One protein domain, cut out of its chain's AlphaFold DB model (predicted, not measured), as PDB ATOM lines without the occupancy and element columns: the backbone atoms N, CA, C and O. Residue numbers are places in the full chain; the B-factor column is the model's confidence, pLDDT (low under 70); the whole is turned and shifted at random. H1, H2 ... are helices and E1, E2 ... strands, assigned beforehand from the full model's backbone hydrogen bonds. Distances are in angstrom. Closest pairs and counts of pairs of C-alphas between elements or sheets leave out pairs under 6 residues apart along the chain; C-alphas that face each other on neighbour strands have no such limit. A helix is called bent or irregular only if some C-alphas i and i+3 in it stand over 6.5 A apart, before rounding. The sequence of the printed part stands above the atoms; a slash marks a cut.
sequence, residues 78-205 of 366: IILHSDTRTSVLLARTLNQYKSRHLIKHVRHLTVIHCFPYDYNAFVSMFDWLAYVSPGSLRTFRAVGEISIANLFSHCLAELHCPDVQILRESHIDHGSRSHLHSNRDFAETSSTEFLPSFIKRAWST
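This is residues 78 to 205 of the 366 residues of an uncharacterized protein of Lentinus tigrinus ALCF2SS1-7 (UniProt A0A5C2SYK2). A nearly flat sheet of four parallel strands lies between helices on both faces: H1 and H5 are on one face, with H3 and H4 farther out between them, and the helical hairpin H7 and H8 is on the other side, H7 packing on that face. The short helices H2 and H6 lie toward the end of the sheet where its strands begin. The printed part has 128 residues with eight named helices and four named strands, in the order E1 H1 H2 E2 H3 H4 E3 H5 H6 E4 H7 H8, and its class is mixed. The sheet's order is E1 E2 E3 E4; the whole is compact, with a radius of gyration of the C-alphas of 14.3 A and spans of 43 by 29 by 24 A.

The strands are E1, residues 78 to 81, beginning at C-alpha 78 (49.062, -22.049, 28.234); E2, 108 to 112, 13.4 A long; E3, 139 to 144, 16.8 A; and E4, 164 to 169, 16.4 A. The helices are H1, 85 to 95, 15.2 A; H2, 97 to 103; H3, 119 to 124; H4, 127 to 131; H5, 147 to 152; H6, 156 to 159; H7, 180 to 187; and H8, 194 to 202, 12.1 A, ending at C-alpha 202 (36.564, -37.390, 39.791). H2 and H7 are irregular: C-alphas 98 and 101 are 7.4 A apart, and 182 and 185 are 7.3 A apart.

Within hydrogen-bond range are N 80 and O 110 of E1 and E2, 2.8 A, N 111 and O 141 of E2 and E3, 2.8 A, and N 167 and O 142 of E3 and E4, 2.8 A. Three strand-helix-strand units, parallel neighbour strands joined through helices, have right-handed crossovers: E1, H1 H2, E2; E2, H3 H4, E3; E3, H5 H6, E4. H1 is on the sheet at a height of 6.8 A, over none of the strands; its closest C-alphas to E1 are Ser 87 and Leu 80, 4.9 A. H5, on the same face, runs along the strands at a height of 8.9 A. H7 is on the opposite face at 8.6 A, and H6 and H8 only graze the sheet. H7 and H8 touch as a hairpin, opposite ways at a shallow tilt of 31 degrees, closest at the C-alphas of Phe 186 and Phe 198, 6.7 A. H4 touches H1, closest at the C-alphas of Trp 128 and Asn 95, 4.9 A. Every O i to N i+4 pair is within hydrogen-bond range in H1, H3, H5 and H8; H2 has 0 of 3, H4 0 of 1 and H7 1 of 4, with 3 of 4, 2 of 2 and 3 of 5 O i to N i+3 pairs, and H6 is too short for an i+4 pair.

The two C-alphas farthest apart, Lys 98 and Ser 204, are 44.8 A apart. The printed part has no cut, and no link is long. The mean pLDDT of the printed part is 70.2, and 57 residues are under 70, among them residues 169 to 205.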
ATOM      1  N   ILE A  78      50.136 -21.919  29.215       87.31
ATOM      2  CA  ILE A  78      49.062 -22.049  28.234       87.31
ATOM      3  C   ILE A  78      48.124 -23.166  28.672       87.31
ATOM      4  O   ILE A  78      48.556 -24.292  28.905       87.31
ATOM      5  N   ILE A  79      46.831 -22.851  28.717       84.25
ATOM      6  CA  ILE A  79      45.764 -23.812  28.987       84.25
ATOM      7  C   ILE A  79      44.859 -23.879  27.754       84.25
ATOM      8  O   ILE A  79      44.253 -22.885  27.336       84.25
ATOM      9  N   LEU A  80      44.797 -25.057  27.139       84.25
ATOM     10  CA  LEU A  80      44.000 -25.334  25.952       84.25
ATOM     11  C   LEU A  80      42.855 -26.275  26.305       84.25
ATOM     12  O   LEU A  80      43.048 -27.476  26.442       84.25
ATOM     13  N   HIS A  81      41.654 -25.717  26.414       79.69
ATOM     14  CA  HIS A  81      40.427 -26.470  26.618       79.69
ATOM     15  C   HIS A  81      39.667 -26.578  25.295       79.69
ATOM     16  O   HIS A  81      39.271 -25.549  24.738       79.69
ATOM     17  N   SER A  82      39.438 -27.798  24.798       75.88
ATOM     18  CA  SER A  82      38.899 -28.042  23.446       75.88
ATOM     19  C   SER A  82      37.506 -27.442  23.197       75.88
ATOM     20  O   SER A  82      37.161 -27.148  22.062       75.88
ATOM     21  N   ASP A  83      36.712 -27.245  24.249       73.00
ATOM     22  CA  ASP A  83      35.377 -26.607  24.217       73.00
ATOM     23  C   ASP A  83      35.422 -25.068  24.250       73.00
ATOM     24  O   ASP A  83      34.513 -24.387  23.782       73.00
ATOM     25  N   THR A  84      36.516 -24.452  24.702       74.62
ATOM     26  CA  THR A  84      36.505 -22.992  24.840       74.62
ATOM     27  C   THR A  84      36.931 -22.288  23.556       74.62
ATOM     28  O   THR A  84      38.033 -22.476  23.029       74.62
ATOM     29  N   ARG A  85      36.084 -21.359  23.091       79.88
ATOM     30  CA  ARG A  85      36.406 -20.465  21.967       79.88
ATOM     31  C   ARG A  85      37.723 -19.716  22.187       79.88
ATOM     32  O   ARG A  85      38.462 -19.490  21.234       79.88
ATOM     33  N   THR A  86      38.029 -19.339  23.428       81.19
ATOM     34  CA  THR A  86      39.279 -18.665  23.803       81.19
ATOM     35  C   THR A  86      40.505 -19.531  23.546       81.19
ATOM     36  O   THR A  86      41.453 -19.041  22.937       81.19
ATOM     37  N   SER A  87      40.487 -20.814  23.924       82.81
ATOM     38  CA  SER A  87      41.605 -21.715  23.637       82.81
ATOM     39  C   SER A  87      41.750 -21.981  22.141       82.81
ATOM     40  O   SER A  87      42.872 -21.999  21.645       82.81
ATOM     41  N   VAL A  88      40.646 -22.116  21.397       81.75
ATOM     42  CA  VAL A  88      40.696 -22.266  19.928       81.75
ATOM     43  C   VAL A  88      41.313 -21.029  19.269       81.75
ATOM     44  O   VAL A  88      42.152 -21.150  18.376       81.75
ATOM     45  N   LEU A  89      40.935 -19.827  19.712       84.56
ATOM     46  CA  LEU A  89      41.526 -18.582  19.217       84.56
ATOM     47  C   LEU A  89      43.005 -18.460  19.597       84.56
ATOM     48  O   LEU A  89      43.802 -18.050  18.757       84.56
ATOM     49  N   LEU A  90      43.386 -18.843  20.818       87.31
ATOM     50  CA  LEU A  90      44.781 -18.851  21.257       87.31
ATOM     51  C   LEU A  90      45.624 -19.818  20.415       87.31
ATOM     52  O   LEU A  90      46.653 -19.414  19.881       87.31
ATOM     53  N   ALA A  91      45.161 -21.052  20.225       87.50
ATOM     54  CA  ALA A  91      45.810 -22.045  19.375       87.50
ATOM     55  C   ALA A  91      45.973 -21.550  17.931       87.50
ATOM     56  O   ALA A  91      47.065 -21.610  17.369       87.50
ATOM     57  N   ARG A  92      44.918 -20.958  17.350       86.50
ATOM     58  CA  ARG A  92      44.998 -20.322  16.024       86.50
ATOM     59  C   ARG A  92      46.033 -19.203  15.992       86.50
ATOM     60  O   ARG A  92      46.794 -19.131  15.033       86.50
ATOM     61  N   THR A  93      46.085 -18.356  17.018       87.62
ATOM     62  CA  THR A  93      47.098 -17.298  17.130       87.62
ATOM     63  C   THR A  93      48.503 -17.885  17.176       87.62
ATOM     64  O   THR A  93      49.364 -17.385  16.465       87.62
ATOM     65  N   LEU A  94      48.744 -18.955  17.938       88.62
ATOM     66  CA  LEU A  94      50.056 -19.612  18.031       88.62
ATOM     67  C   LEU A  94      50.457 -20.311  16.724       88.62
ATOM     68  O   LEU A  94      51.630 -20.285  16.355       88.62
ATOM     69  N   ASN A  95      49.489 -20.862  15.988       86.38
ATOM     70  CA  ASN A  95      49.704 -21.448  14.662       86.38
ATOM     71  C   ASN A  95      50.092 -20.399  13.604       86.38
ATOM     72  O   ASN A  95      50.738 -20.729  12.606       86.38
ATOM     73  N   GLN A  96      49.728 -19.124  13.792       87.38
ATOM     74  CA  GLN A  96      50.107 -18.072  12.850       87.38
ATOM     75  C   GLN A  96      51.620 -17.854  12.859       87.38
ATOM     76  O   GLN A  96      52.232 -17.579  13.891       87.38
ATOM     77  N   TYR A  97      52.222 -17.861  11.668       73.12
ATOM     78  CA  TYR A  97      53.661 -17.658  11.486       73.12
ATOM     79  C   TYR A  97      54.195 -16.406  12.209       73.12
ATOM     80  O   TYR A  97      55.238 -16.456  12.860       73.12
ATOM     81  N   LYS A  98      53.442 -15.299  12.164       79.56
ATOM     82  CA  LYS A  98      53.804 -14.019  12.800       79.56
ATOM     83  C   LYS A  98      53.911 -14.107  14.330       79.56
ATOM     84  O   LYS A  98      54.652 -13.337  14.935       79.56
ATOM     85  N   SER A  99      53.235 -15.070  14.946       81.50
ATOM     86  CA  SER A  99      53.153 -15.252  16.397       81.50
ATOM     87  C   SER A  99      54.101 -16.330  16.926       81.50
ATOM     88  O   SER A  99      54.154 -16.553  18.132       81.50
ATOM     89  N   ARG A 100      54.905 -16.978  16.071       82.00
ATOM     90  CA  ARG A 100      55.835 -18.044  16.498       82.00
ATOM     91  C   ARG A 100      56.850 -17.589  17.543       82.00
ATOM     92  O   ARG A 100      57.287 -18.376  18.373       82.00
ATOM     93  N   HIS A 101      57.194 -16.303  17.548       85.12
ATOM     94  CA  HIS A 101      58.068 -15.721  18.561       85.12
ATOM     95  C   HIS A 101      57.483 -15.793  19.983       85.12
ATOM     96  O   HIS A 101      58.245 -15.642  20.931       85.12
ATOM     97  N   LEU A 102      56.176 -16.026  20.139       87.44
ATOM     98  CA  LEU A 102      55.505 -16.213  21.430       87.44
ATOM     99  C   LEU A 102      55.693 -17.629  21.972       87.44
ATOM    100  O   LEU A 102      55.825 -17.816  23.178       87.44
ATOM    101  N   ILE A 103      55.803 -18.614  21.077       88.31
ATOM    102  CA  ILE A 103      55.965 -20.035  21.413       88.31
ATOM    103  C   ILE A 103      57.230 -20.261  22.257       88.31
ATOM    104  O   ILE A 103      57.235 -21.075  23.175       88.31
ATOM    105  N   LYS A 104      58.292 -19.475  22.030       87.12
ATOM    106  CA  LYS A 104      59.549 -19.568  22.798       87.12
ATOM    107  C   LYS A 104      59.387 -19.271  24.296       87.12
ATOM    108  O   LYS A 104      60.279 -19.602  25.083       87.12
ATOM    109  N   HIS A 105      58.298 -18.603  24.680       88.50
ATOM    110  CA  HIS A 105      57.994 -18.239  26.063       88.50
ATOM    111  C   HIS A 105      57.219 -19.320  26.805       88.50
ATOM    112  O   HIS A 105      57.209 -19.297  28.030       88.50
ATOM    113  N   VAL A 106      56.650 -20.292  26.092       89.62
ATOM    114  CA  VAL A 106      55.874 -21.375  26.691       89.62
ATOM    115  C   VAL A 106      56.785 -22.243  27.552       89.62
ATOM    116  O   VAL A 106      57.849 -22.694  27.117       89.62
ATOM    117  N   ARG A 107      56.384 -22.424  28.811       87.31
ATOM    118  CA  ARG A 107      57.056 -23.278  29.801       87.31
ATOM    119  C   ARG A 107      56.111 -24.323  30.368       87.31
ATOM    120  O   ARG A 107      56.554 -25.414  30.704       87.31
ATOM    121  N   HIS A 108      54.830 -24.006  30.455       86.62
ATOM    122  CA  HIS A 108      53.814 -24.872  31.025       86.62
ATOM    123  C   HIS A 108      52.665 -24.990  30.030       86.62
ATOM    124  O   HIS A 108      52.128 -23.972  29.588       86.62
ATOM    125  N   LEU A 109      52.305 -26.216  29.670       86.44
ATOM    126  CA  LEU A 109      51.174 -26.495  28.795       86.44
ATOM    127  C   LEU A 109      50.218 -27.459  29.487       86.44
ATOM    128  O   LEU A 109      50.635 -28.534  29.908       86.44
ATOM    129  N   THR A 110      48.948 -27.077  29.549       83.81
ATOM    130  CA  THR A 110      47.851 -27.929  30.003       83.81
ATOM    131  C   THR A 110      46.832 -28.058  28.882       83.81
ATOM    132  O   THR A 110      46.336 -27.058  28.364       83.81
ATOM    133  N   VAL A 111      46.509 -29.288  28.502       82.00
ATOM    134  CA  VAL A 111      45.522 -29.614  27.477       82.00
ATOM    135  C   VAL A 111      44.365 -30.356  28.123       82.00
ATOM    136  O   VAL A 111      44.574 -31.325  28.844       82.00
ATOM    137  N   ILE A 112      43.145 -29.907  27.853       78.38
ATOM    138  CA  ILE A 112      41.911 -30.511  28.348       78.38
ATOM    139  C   ILE A 112      41.045 -30.811  27.127       78.38
ATOM    140  O   ILE A 112      40.538 -29.903  26.462       78.38
ATOM    141  N   HIS A 113      40.915 -32.091  26.807       75.62
ATOM    142  CA  HIS A 113      40.161 -32.587  25.669       75.62
ATOM    143  C   HIS A 113      38.851 -33.217  26.134       75.62
ATOM    144  O   HIS A 113      38.850 -34.146  26.936       75.62
ATOM    145  N   CYS A 114      37.738 -32.707  25.612       70.06
ATOM    146  CA  CYS A 114      36.387 -33.103  26.017       70.06
ATOM    147  C   CYS A 114      35.548 -33.720  24.881       70.06
ATOM    148  O   CYS A 114      34.376 -34.018  25.107       70.06
ATOM    149  N   PHE A 115      36.079 -33.871  23.659       64.25
ATOM    150  CA  PHE A 115      35.277 -34.269  22.491       64.25
ATOM    151  C   PHE A 115      35.793 -35.530  21.793       64.25
ATOM    152  O   PHE A 115      36.802 -35.445  21.104       64.25
ATOM    153  N   PRO A 116      35.037 -36.639  21.799       54.97
ATOM    154  CA  PRO A 116      35.487 -37.888  21.177       54.97
ATOM    155  C   PRO A 116      35.636 -37.835  19.645       54.97
ATOM    156  O   PRO A 116      36.304 -38.680  19.058       54.97
ATOM    157  N   TYR A 117      34.972 -36.887  18.963       53.06
ATOM    158  CA  TYR A 117      34.601 -37.071  17.550       53.06
ATOM    159  C   TYR A 117      35.167 -36.058  16.546       53.06
ATOM    160  O   TYR A 117      34.981 -36.260  15.350       53.06
ATOM    161  N   ASP A 118      35.876 -35.009  16.973       61.44
ATOM    162  CA  ASP A 118      36.510 -34.065  16.034       61.44
ATOM    163  C   ASP A 118      38.035 -34.119  16.126       61.44
ATOM    164  O   ASP A 118      38.712 -33.154  16.487       61.44
ATOM    165  N   TYR A 119      38.572 -35.303  15.822       63.56
ATOM    166  CA  TYR A 119      40.010 -35.561  15.833       63.56
ATOM    167  C   TYR A 119      40.764 -34.566  14.941       63.56
ATOM    168  O   TYR A 119      41.783 -34.030  15.356       63.56
ATOM    169  N   ASN A 120      40.239 -34.237  13.757       67.00
ATOM    170  CA  ASN A 120      40.929 -33.366  12.802       67.00
ATOM    171  C   ASN A 120      40.978 -31.900  13.255       67.00
ATOM    172  O   ASN A 120      42.048 -31.286  13.205       67.00
ATOM    173  N   ALA A 121      39.860 -31.323  13.719       66.25
ATOM    174  CA  ALA A 121      39.894 -29.954  14.235       66.25
ATOM    175  C   ALA A 121      40.735 -29.872  15.513       66.25
ATOM    176  O   ALA A 121      41.464 -28.896  15.709       66.25
ATOM    177  N   PHE A 122      40.689 -30.913  16.346       71.19
ATOM    178  CA  PHE A 122      41.495 -30.997  17.555       71.19
ATOM    179  C   PHE A 122      42.993 -31.102  17.243       71.19
ATOM    180  O   PHE A 122      43.750 -30.305  17.782       71.19
ATOM    181  N   VAL A 123      43.429 -31.972  16.325       73.31
ATOM    182  CA  VAL A 123      44.841 -32.081  15.899       73.31
ATOM    183  C   VAL A 123      45.374 -30.720  15.451       73.31
ATOM    184  O   VAL A 123      46.402 -30.268  15.952       73.31
ATOM    185  N   SER A 124      44.614 -30.007  14.611       76.12
ATOM    186  CA  SER A 124      45.024 -28.691  14.098       76.12
ATOM    187  C   SER A 124      45.222 -27.628  15.193       76.12
ATOM    188  O   SER A 124      45.931 -26.637  15.002       76.12
ATOM    189  N   MET A 125      44.626 -27.818  16.375       80.69
ATOM    190  CA  MET A 125      44.800 -26.942  17.537       80.69
ATOM    191  C   MET A 125      46.218 -27.030  18.135       80.69
ATOM    192  O   MET A 125      46.643 -26.112  18.843       80.69
ATOM    193  N   PHE A 126      46.960 -28.099  17.842       80.75
ATOM    194  CA  PHE A 126      48.274 -28.376  18.427       80.75
ATOM    195  C   PHE A 126      49.420 -28.373  17.418       80.75
ATOM    196  O   PHE A 126      50.556 -28.605  17.823       80.75
ATOM    197  N   ASP A 127      49.173 -28.044  16.148       83.19
ATOM    198  CA  ASP A 127      50.225 -27.962  15.120       83.19
ATOM    199  C   ASP A 127      51.406 -27.074  15.558       83.19
ATOM    200  O   ASP A 127      52.568 -27.368  15.270       83.19
ATOM    201  N   TRP A 128      51.139 -26.008  16.324       87.50
ATOM    202  CA  TRP A 128      52.173 -25.117  16.846       87.50
ATOM    203  C   TRP A 128      53.153 -25.787  17.817       87.50
ATOM    204  O   TRP A 128      54.262 -25.272  17.991       87.50
ATOM    205  N   LEU A 129      52.798 -26.925  18.427       83.50
ATOM    206  CA  LEU A 129      53.701 -27.682  19.300       83.50
ATOM    207  C   LEU A 129      54.931 -28.194  18.556       83.50
ATOM    208  O   LEU A 129      55.998 -28.290  19.157       83.50
ATOM    209  N   ALA A 130      54.823 -28.431  17.246       80.81
ATOM    210  CA  ALA A 130      55.973 -28.766  16.409       80.81
ATOM    211  C   ALA A 130      57.035 -27.647  16.378       80.81
ATOM    212  O   ALA A 130      58.185 -27.895  16.020       80.81
ATOM    213  N   TYR A 131      56.672 -26.414  16.752       84.69
ATOM    214  CA  TYR A 131      57.579 -25.263  16.808       84.69
ATOM    215  C   TYR A 131      58.071 -24.937  18.223       84.69
ATOM    216  O   TYR A 131      58.844 -23.992  18.398       84.69
ATOM    217  N   VAL A 132      57.634 -25.687  19.237       84.81
ATOM    218  CA  VAL A 132      58.151 -25.556  20.602       84.81
ATOM    219  C   VAL A 132      59.566 -26.120  20.635       84.81
ATOM    220  O   VAL A 132      59.809 -27.257  20.239       84.81
ATOM    221  N   SER A 133      60.528 -25.320  21.097       82.81
ATOM    222  CA  SER A 133      61.919 -25.766  21.154       82.81
ATOM    223  C   SER A 133      62.071 -26.947  22.127       82.81
ATOM    224  O   SER A 133      61.508 -26.890  23.227       82.81
ATOM    225  N   PRO A 134      62.855 -27.985  21.782       79.56
ATOM    226  CA  PRO A 134      63.174 -29.075  22.701       79.56
ATOM    227  C   PRO A 134      63.671 -28.556  24.058       79.56
ATOM    228  O   PRO A 134      64.480 -27.631  24.113       79.56
ATOM    229  N   GLY A 135      63.152 -29.114  25.154       75.75
ATOM    230  CA  GLY A 135      63.531 -28.745  26.526       75.75
ATOM    231  C   GLY A 135      63.028 -27.376  27.000       75.75
ATOM    232  O   GLY A 135      63.344 -26.955  28.112       75.75
ATOM    233  N   SER A 136      62.250 -26.658  26.181       83.81
ATOM    234  CA  SER A 136      61.651 -25.387  26.599       83.81
ATOM    235  C   SER A 136      60.461 -25.582  27.542       83.81
ATOM    236  O   SER A 136      60.278 -24.776  28.454       83.81
ATOM    237  N   LEU A 137      59.691 -26.663  27.375       85.69
ATOM    238  CA  LEU A 137      58.634 -27.041  28.307       85.69
ATOM    239  C   LEU A 137      59.234 -27.580  29.605       85.69
ATOM    240  O   LEU A 137      60.108 -28.440  29.602       85.69
ATOM    241  N   ARG A 138      58.726 -27.060  30.719       83.31
ATOM    242  CA  ARG A 138      58.968 -27.530  32.083       83.31
ATOM    243  C   ARG A 138      57.868 -28.469  32.549       83.31
ATOM    244  O   ARG A 138      58.158 -29.389  33.299       83.31
ATOM    245  N   THR A 139      56.624 -28.215  32.147       79.69
ATOM    246  CA  THR A 139      55.502 -29.108  32.444       79.69
ATOM    247  C   THR A 139      54.588 -29.252  31.236       79.69
ATOM    248  O   THR A 139      54.225 -28.257  30.603       79.69
ATOM    249  N   PHE A 140      54.156 -30.476  30.977       81.38
ATOM    250  CA  PHE A 140      53.175 -30.830  29.968       81.38
ATOM    251  C   PHE A 140      52.093 -31.679  30.630       81.38
ATOM    252  O   PHE A 140      52.386 -32.710  31.229       81.38
ATOM    253  N   ARG A 141      50.845 -31.226  30.563       80.25
ATOM    254  CA  ARG A 141      49.698 -31.904  31.159       80.25
ATOM    255  C   ARG A 141      48.641 -32.117  30.100       80.25
ATOM    256  O   ARG A 141      48.329 -31.188  29.359       80.25
ATOM    257  N   ALA A 142      48.067 -33.305  30.053       78.06
ATOM    258  CA  ALA A 142      46.991 -33.628  29.137       78.06
ATOM    259  C   ALA A 142      45.904 -34.391  29.895       78.06
ATOM    260  O   ALA A 142      46.205 -35.334  30.617       78.06
ATOM    261  N   VAL A 143      44.653 -33.973  29.748       76.12
ATOM    262  CA  VAL A 143      43.480 -34.618  30.343       76.12
ATOM    263  C   VAL A 143      42.479 -34.867  29.234       76.12
ATOM    264  O   VAL A 143      42.128 -33.930  28.517       76.12
ATOM    265  N   GLY A 144      42.006 -36.097  29.085       70.75
ATOM    266  CA  GLY A 144      40.950 -36.400  28.125       70.75
ATOM    267  C   GLY A 144      40.806 -37.884  27.835       70.75
ATOM    268  O   GLY A 144      41.320 -38.729  28.559       70.75
ATOM    269  N   GLU A 145      40.096 -38.201  26.760       68.62
ATOM    270  CA  GLU A 145      39.915 -39.577  26.294       68.62
ATOM    271  C   GLU A 145      41.216 -40.160  25.703       68.62
ATOM    272  O   GLU A 145      42.178 -39.438  25.434       68.62
ATOM    273  N   ILE A 146      41.245 -41.472  25.449       62.47
ATOM    274  CA  ILE A 146      42.404 -42.218  24.924       62.47
ATOM    275  C   ILE A 146      43.034 -41.607  23.658       62.47
ATOM    276  O   ILE A 146      44.242 -41.728  23.443       62.47
ATOM    277  N   SER A 147      42.246 -40.896  22.847       64.25
ATOM    278  CA  SER A 147      42.701 -40.187  21.646       64.25
ATOM    279  C   SER A 147      43.770 -39.125  21.936       64.25
ATOM    280  O   SER A 147      44.631 -38.891  21.085       64.25
ATOM    281  N   ILE A 148      43.778 -38.530  23.137       71.00
ATOM    282  CA  ILE A 148      44.745 -37.492  23.522       71.00
ATOM    283  C   ILE A 148      46.177 -38.034  23.563       71.00
ATOM    284  O   ILE A 148      47.127 -37.342  23.210       71.00
ATOM    285  N   ALA A 149      46.337 -39.297  23.947       62.91
ATOM    286  CA  ALA A 149      47.642 -39.923  24.041       62.91
ATOM    287  C   ALA A 149      48.220 -40.288  22.678       62.91
ATOM    288  O   ALA A 149      49.411 -40.108  22.455       62.91
ATOM    289  N   ASN A 150      47.369 -40.751  21.761       63.97
ATOM    290  CA  ASN A 150      47.767 -41.005  20.378       63.97
ATOM    291  C   ASN A 150      48.122 -39.705  19.645       63.97
ATOM    292  O   ASN A 150      48.908 -39.713  18.705       63.97
ATOM    293  N   LEU A 151      47.544 -38.578  20.064       68.94
ATOM    294  CA  LEU A 151      47.893 -37.282  19.501       68.94
ATOM    295  C   LEU A 151      49.295 -36.840  19.930       68.94
ATOM    296  O   LEU A 151      50.084 -36.374  19.108       68.94
ATOM    297  N   PHE A 152      49.596 -36.961  21.223       70.25
ATOM    298  CA  PHE A 152      50.851 -36.459  21.775       70.25
ATOM    299  C   PHE A 152      52.005 -37.458  21.710       70.25
ATOM    300  O   PHE A 152      53.156 -37.037  21.774       70.25
ATOM    301  N   SER A 153      51.737 -38.729  21.395       59.62
ATOM    302  CA  SER A 153      52.775 -39.738  21.152       59.62
ATOM    303  C   SER A 153      53.820 -39.295  20.121       59.62
ATOM    304  O   SER A 153      54.973 -39.698  20.211       59.62
ATOM    305  N   HIS A 154      53.460 -38.414  19.182       60.41
ATOM    306  CA  HIS A 154      54.362 -37.870  18.158       60.41
ATOM    307  C   HIS A 154      54.904 -36.458  18.464       60.41
ATOM    308  O   HIS A 154      55.585 -35.857  17.629       60.41
ATOM    309  N   CYS A 155      54.627 -35.901  19.644       68.81
ATOM    310  CA  CYS A 155      55.032 -34.550  20.014       68.81
ATOM    311  C   CYS A 155      56.467 -34.521  20.569       68.81
ATOM    312  O   CYS A 155      56.720 -34.871  21.719       68.81
ATOM    313  N   LEU A 156      57.425 -34.014  19.782       66.75
ATOM    314  CA  LEU A 156      58.823 -33.881  20.224       66.75
ATOM    315  C   LEU A 156      58.982 -33.013  21.484       66.75
ATOM    316  O   LEU A 156      59.897 -33.231  22.275       66.75
ATOM    317  N   ALA A 157      58.103 -32.030  21.686       68.06
ATOM    318  CA  ALA A 157      58.157 -31.153  22.851       68.06
ATOM    319  C   ALA A 157      57.836 -31.893  24.161       68.06
ATOM    320  O   ALA A 157      58.407 -31.555  25.198       68.06
ATOM    321  N   GLU A 158      56.979 -32.920  24.109       69.31
ATOM    322  CA  GLU A 158      56.681 -33.795  25.246       69.31
ATOM    323  C   GLU A 158      57.907 -34.629  25.639       69.31
ATOM    324  O   GLU A 158      58.252 -34.695  26.816       69.31
ATOM    325  N   LEU A 159      58.626 -35.190  24.657       67.56
ATOM    326  CA  LEU A 159      59.772 -36.086  24.891       67.56
ATOM    327  C   LEU A 159      60.906 -35.449  25.698       67.56
ATOM    328  O   LEU A 159      61.674 -36.142  26.363       67.56
ATOM    329  N   HIS A 160      61.033 -34.128  25.611       70.25
ATOM    330  CA  HIS A 160      62.055 -33.359  26.315       70.25
ATOM    331  C   HIS A 160      61.503 -32.602  27.527       70.25
ATOM    332  O   HIS A 160      62.244 -31.846  28.159       70.25
ATOM    333  N   CYS A 161      60.217 -32.771  27.842       75.25
ATOM    334  CA  CYS A 161      59.589 -32.145  28.994       75.25
ATOM    335  C   CYS A 161      59.918 -32.950  30.265       75.25
ATOM    336  O   CYS A 161      59.651 -34.148  30.318       75.25
ATOM    337  N   PRO A 162      60.472 -32.320  31.316       70.31
ATOM    338  CA  PRO A 162      60.879 -33.015  32.536       70.31
ATOM    339  C   PRO A 162      59.695 -33.438  33.421       70.31
ATOM    340  O   PRO A 162      59.878 -34.221  34.348       70.31
ATOM    341  N   ASP A 163      58.500 -32.897  33.176       73.12
ATOM    342  CA  ASP A 163      57.271 -33.218  33.903       73.12
ATOM    343  C   ASP A 163      56.133 -33.392  32.902       73.12
ATOM    344  O   ASP A 163      55.590 -32.417  32.382       73.12
ATOM    345  N   VAL A 164      55.815 -34.639  32.592       73.62
ATOM    346  CA  VAL A 164      54.695 -35.010  31.728       73.62
ATOM    347  C   VAL A 164      53.635 -35.645  32.611       73.62
ATOM    348  O   VAL A 164      53.970 -36.473  33.447       73.62
ATOM    349  N   GLN A 165      52.379 -35.238  32.470       74.44
ATOM    350  CA  GLN A 165      51.251 -35.809  33.201       74.44
ATOM    351  C   GLN A 165      50.099 -35.990  32.228       74.44
ATOM    352  O   GLN A 165      49.384 -35.039  31.913       74.44
ATOM    353  N   ILE A 166      49.930 -37.207  31.727       72.88
ATOM    354  CA  ILE A 166      48.798 -37.541  30.865       72.88
ATOM    355  C   ILE A 166      47.814 -38.333  31.699       72.88
ATOM    356  O   ILE A 166      48.156 -39.410  32.170       72.88
ATOM    357  N   LEU A 167      46.623 -37.777  31.870       72.19
ATOM    358  CA  LEU A 167      45.490 -38.416  32.500       72.19
ATOM    359  C   LEU A 167      44.487 -38.819  31.427       72.19
ATOM    360  O   LEU A 167      43.932 -37.956  30.735       72.19
ATOM    361  N   ARG A 168      44.246 -40.123  31.310       71.06
ATOM    362  CA  ARG A 168      43.219 -40.657  30.415       71.06
ATOM    363  C   ARG A 168      42.048 -41.156  31.227       71.06
ATOM    364  O   ARG A 168      42.245 -41.869  32.207       71.06
ATOM    365  N   GLU A 169      40.857 -40.790  30.788       62.69
ATOM    366  CA  GLU A 169      39.615 -41.352  31.294       62.69
ATOM    367  C   GLU A 169      39.015 -42.210  30.178       62.69
ATOM    368  O   GLU A 169      38.651 -41.689  29.119       62.69
ATOM    369  N   SER A 170      38.968 -43.532  30.373       53.56
ATOM    370  CA  SER A 170      38.251 -44.420  29.455       53.56
ATOM    371  C   SER A 170      36.837 -44.645  30.001       53.56
ATOM    372  O   SER A 170      36.613 -45.340  30.990       53.56
ATOM    373  N   HIS A 171      35.856 -43.967  29.397       56.34
ATOM    374  CA  HIS A 171      34.447 -44.225  29.690       56.34
ATOM    375  C   HIS A 171      34.009 -45.437  28.875       56.34
ATOM    376  O   HIS A 171      33.980 -45.384  27.649       56.34
ATOM    377  N   ILE A 172      33.613 -46.514  29.555       43.91
ATOM    378  CA  ILE A 172      32.979 -47.683  28.916       43.91
ATOM    379  C   ILE A 172      31.583 -47.317  28.366       43.91
ATOM    380  O   ILE A 172      31.019 -48.038  27.550       43.91
ATOM    381  N   ASP A 173      31.037 -46.163  28.761       45.91
ATOM    382  CA  ASP A 173      29.681 -45.748  28.425       45.91
ATOM    383  C   ASP A 173      29.695 -44.421  27.644       45.91
ATOM    384  O   ASP A 173      29.909 -43.342  28.201       45.91
ATOM    385  N   HIS A 174      29.453 -44.496  26.332       43.97
ATOM    386  CA  HIS A 174      29.535 -43.396  25.353       43.97
ATOM    387  C   HIS A 174      28.538 -42.224  25.570       43.97
ATOM    388  O   HIS A 174      28.364 -41.378  24.689       43.97
ATOM    389  N   GLY A 175      27.847 -42.164  26.713       41.66
ATOM    390  CA  GLY A 175      26.665 -41.323  26.916       41.66
ATOM    391  C   GLY A 175      26.841 -40.046  27.745       41.66
ATOM    392  O   GLY A 175      26.092 -39.095  27.524       41.66
ATOM    393  N   SER A 176      27.788 -39.965  28.689       45.75
ATOM    394  CA  SER A 176      27.784 -38.867  29.678       45.75
ATOM    395  C   SER A 176      28.927 -37.868  29.485       45.75
ATOM    396  O   SER A 176      29.953 -37.910  30.153       45.75
ATOM    397  N   ARG A 177      28.706 -36.899  28.591       50.53
ATOM    398  CA  ARG A 177      29.616 -35.769  28.304       50.53
ATOM    399  C   ARG A 177      29.761 -34.764  29.465       50.53
ATOM    400  O   ARG A 177      30.546 -33.830  29.364       50.53
ATOM    401  N   SER A 178      28.994 -34.906  30.550       47.12
ATOM    402  CA  SER A 178      28.813 -33.843  31.556       47.12
ATOM    403  C   SER A 178      29.964 -33.682  32.562       47.12
ATOM    404  O   SER A 178      30.122 -32.604  33.131       47.12
ATOM    405  N   HIS A 179      30.800 -34.706  32.767       49.47
ATOM    406  CA  HIS A 179      31.749 -34.721  33.890       49.47
ATOM    407  C   HIS A 179      33.031 -33.911  33.633       49.47
ATOM    408  O   HIS A 179      33.492 -33.205  34.533       49.47
ATOM    409  N   LEU A 180      33.550 -33.903  32.398       50.53
ATOM    410  CA  LEU A 180      34.772 -33.162  32.048       50.53
ATOM    411  C   LEU A 180      34.586 -31.633  32.101       50.53
ATOM    412  O   LEU A 180      35.539 -30.913  32.396       50.53
ATOM    413  N   HIS A 181      33.357 -31.130  31.934       45.03
ATOM    414  CA  HIS A 181      33.045 -29.698  32.047       45.03
ATOM    415  C   HIS A 181      33.189 -29.151  33.483       45.03
ATOM    416  O   HIS A 181      33.460 -27.964  33.657       45.03
ATOM    417  N   SER A 182      33.067 -30.002  34.512       48.91
ATOM    418  CA  SER A 182      33.231 -29.611  35.928       48.91
ATOM    419  C   SER A 182      34.698 -29.490  36.382       48.91
ATOM    420  O   SER A 182      34.984 -29.051  37.499       48.91
ATOM    421  N   ASN A 183      35.636 -29.850  35.501       51.12
ATOM    422  CA  ASN A 183      37.069 -29.913  35.794       51.12
ATOM    423  C   ASN A 183      37.856 -28.689  35.291       51.12
ATOM    424  O   ASN A 183      39.076 -28.625  35.463       51.12
ATOM    425  N   ARG A 184      37.162 -27.701  34.705       50.75
ATOM    426  CA  ARG A 184      37.749 -26.463  34.169       50.75
ATOM    427  C   ARG A 184      38.479 -25.648  35.239       50.75
ATOM    428  O   ARG A 184      39.650 -25.341  35.055       50.75
ATOM    429  N   ASP A 185      37.837 -25.417  36.382       48.62
ATOM    430  CA  ASP A 185      38.400 -24.633  37.497       48.62
ATOM    431  C   ASP A 185      39.671 -25.262  38.088       48.62
ATOM    432  O   ASP A 185      40.446 -24.621  38.792       48.62
ATOM    433  N   PHE A 186      39.877 -26.553  37.832       49.72
ATOM    434  CA  PHE A 186      40.906 -27.344  38.477       49.72
ATOM    435  C   PHE A 186      42.201 -27.423  37.642       49.72
ATOM    436  O   PHE A 186      43.309 -27.309  38.174       49.72
ATOM    437  N   ALA A 187      42.070 -27.530  36.318       50.91
ATOM    438  CA  ALA A 187      43.187 -27.562  35.372       50.91
ATOM    439  C   ALA A 187      43.826 -26.188  35.094       50.91
ATOM    440  O   ALA A 187      44.898 -26.113  34.489       50.91
ATOM    441  N   GLU A 188      43.212 -25.106  35.576       53.50
ATOM    442  CA  GLU A 188      43.772 -23.752  35.500       53.50
ATOM    443  C   GLU A 188      44.931 -23.523  36.492       53.50
ATOM    444  O   GLU A 188      45.696 -22.565  36.356       53.50
ATOM    445  N   THR A 189      45.140 -24.440  37.445       52.09
ATOM    446  CA  THR A 189      46.240 -24.355  38.411       52.09
ATOM    447  C   THR A 189      47.494 -25.085  37.914       52.09
ATOM    448  O   THR A 189      47.501 -26.289  37.660       52.09
ATOM    449  N   SER A 190      48.623 -24.375  37.824       47.56
ATOM    450  CA  SER A 190      49.945 -24.961  37.525       47.56
ATOM    451  C   SER A 190      50.532 -25.759  38.700       47.56
ATOM    452  O   SER A 190      51.684 -26.191  38.647       47.56
ATOM    453  N   SER A 191      49.751 -26.011  39.754       57.47
ATOM    454  CA  SER A 191      50.214 -26.691  40.962       57.47
ATOM    455  C   SER A 191      50.566 -28.153  40.686       57.47
ATOM    456  O   SER A 191      49.885 -28.837  39.920       57.47
ATOM    457  N   THR A 192      51.619 -28.653  41.331       53.03
ATOM    458  CA  THR A 192      51.918 -30.093  41.427       53.03
ATOM    459  C   THR A 192      50.819 -30.865  42.165       53.03
ATOM    460  O   THR A 192      50.750 -32.084  42.064       53.03
ATOM    461  N   GLU A 193      49.928 -30.162  42.869       59.88
ATOM    462  CA  GLU A 193      48.735 -30.710  43.522       59.88
ATOM    463  C   GLU A 193      47.561 -30.933  42.555       59.88
ATOM    464  O   GLU A 193      46.494 -31.374  42.990       59.88
ATOM    465  N   PHE A 194      47.765 -30.666  41.256       66.75
ATOM    466  CA  PHE A 194      46.793 -30.927  40.199       66.75
ATOM    467  C   PHE A 194      46.291 -32.383  40.261       66.75
ATOM    468  O   PHE A 194      45.154 -32.636  40.646       66.75
ATOM    469  N   LEU A 195      47.133 -33.378  39.975       64.25
ATOM    470  CA  LEU A 195      46.669 -34.770  39.915       64.25
ATOM    471  C   LEU A 195      45.944 -35.231  41.200       64.25
ATOM    472  O   LEU A 195      44.808 -35.695  41.081       64.25
ATOM    473  N   PRO A 196      46.495 -35.038  42.421       62.75
ATOM    474  CA  PRO A 196      45.817 -35.440  43.654       62.75
ATOM    475  C   PRO A 196      44.423 -34.833  43.837       62.75
ATOM    476  O   PRO A 196      43.511 -35.516  44.305       62.75
ATOM    477  N   SER A 197      44.242 -33.555  43.500       65.44
ATOM    478  CA  SER A 197      42.973 -32.869  43.748       65.44
ATOM    479  C   SER A 197      41.964 -33.060  42.602       65.44
ATOM    480  O   SER A 197      40.765 -33.100  42.880       65.44
ATOM    481  N   PHE A 198      42.418 -33.310  41.363       66.19
ATOM    482  CA  PHE A 198      41.557 -33.778  40.264       66.19
ATOM    483  C   PHE A 198      40.943 -35.129  40.625       66.19
ATOM    484  O   PHE A 198      39.726 -35.307  40.595       66.19
ATOM    485  N   ILE A 199      41.808 -36.065  41.024       63.12
ATOM    486  CA  ILE A 199      41.451 -37.438  41.375       63.12
ATOM    487  C   ILE A 199      40.382 -37.463  42.467       63.12
ATOM    488  O   ILE A 199      39.354 -38.110  42.296       63.12
ATOM    489  N   LYS A 200      40.578 -36.704  43.556       64.38
ATOM    490  CA  LYS A 200      39.610 -36.615  44.661       64.38
ATOM    491  C   LYS A 200      38.210 -36.210  44.204       64.38
ATOM    492  O   LYS A 200      37.230 -36.681  44.773       64.38
ATOM    493  N   ARG A 201      38.107 -35.331  43.205       62.72
ATOM    494  CA  ARG A 201      36.820 -34.855  42.685       62.72
ATOM    495  C   ARG A 201      36.206 -35.860  41.704       62.72
ATOM    496  O   ARG A 201      35.032 -36.195  41.860       62.72
ATOM    497  N   ALA A 202      36.997 -36.379  40.762       58.06
ATOM    498  CA  ALA A 202      36.564 -37.390  39.791       58.06
ATOM    499  C   ALA A 202      36.087 -38.693  40.466       58.06
ATOM    500  O   ALA A 202      35.153 -39.346  40.007       58.06
ATOM    501  N   TRP A 203      36.663 -39.029  41.618       55.84
ATOM    502  CA  TRP A 203      36.288 -40.199  42.408       55.84
ATOM    503  C   TRP A 203      34.861 -40.203  42.966       55.84
ATOM    504  O   TRP A 203      34.339 -41.264  43.301       55.84
ATOM    505  N   SER A 204      34.204 -39.045  43.051       53.53
ATOM    506  CA  SER A 204      32.848 -38.948  43.605       53.53
ATOM    507  C   SER A 204      31.748 -39.522  42.695       53.53
ATOM    508  O   SER A 204      30.602 -39.648  43.128       53.53
ATOM    509  N   THR A 205      32.065 -39.905  41.450       55.19
ATOM    510  CA  THR A 205      31.091 -40.437  40.481       55.19
ATOM    511  C   THR A 205      31.071 -41.980  40.403       55.19
ATOM    512  O   THR A 205      32.097 -42.660  40.419       55.19
TER     513      THR A 205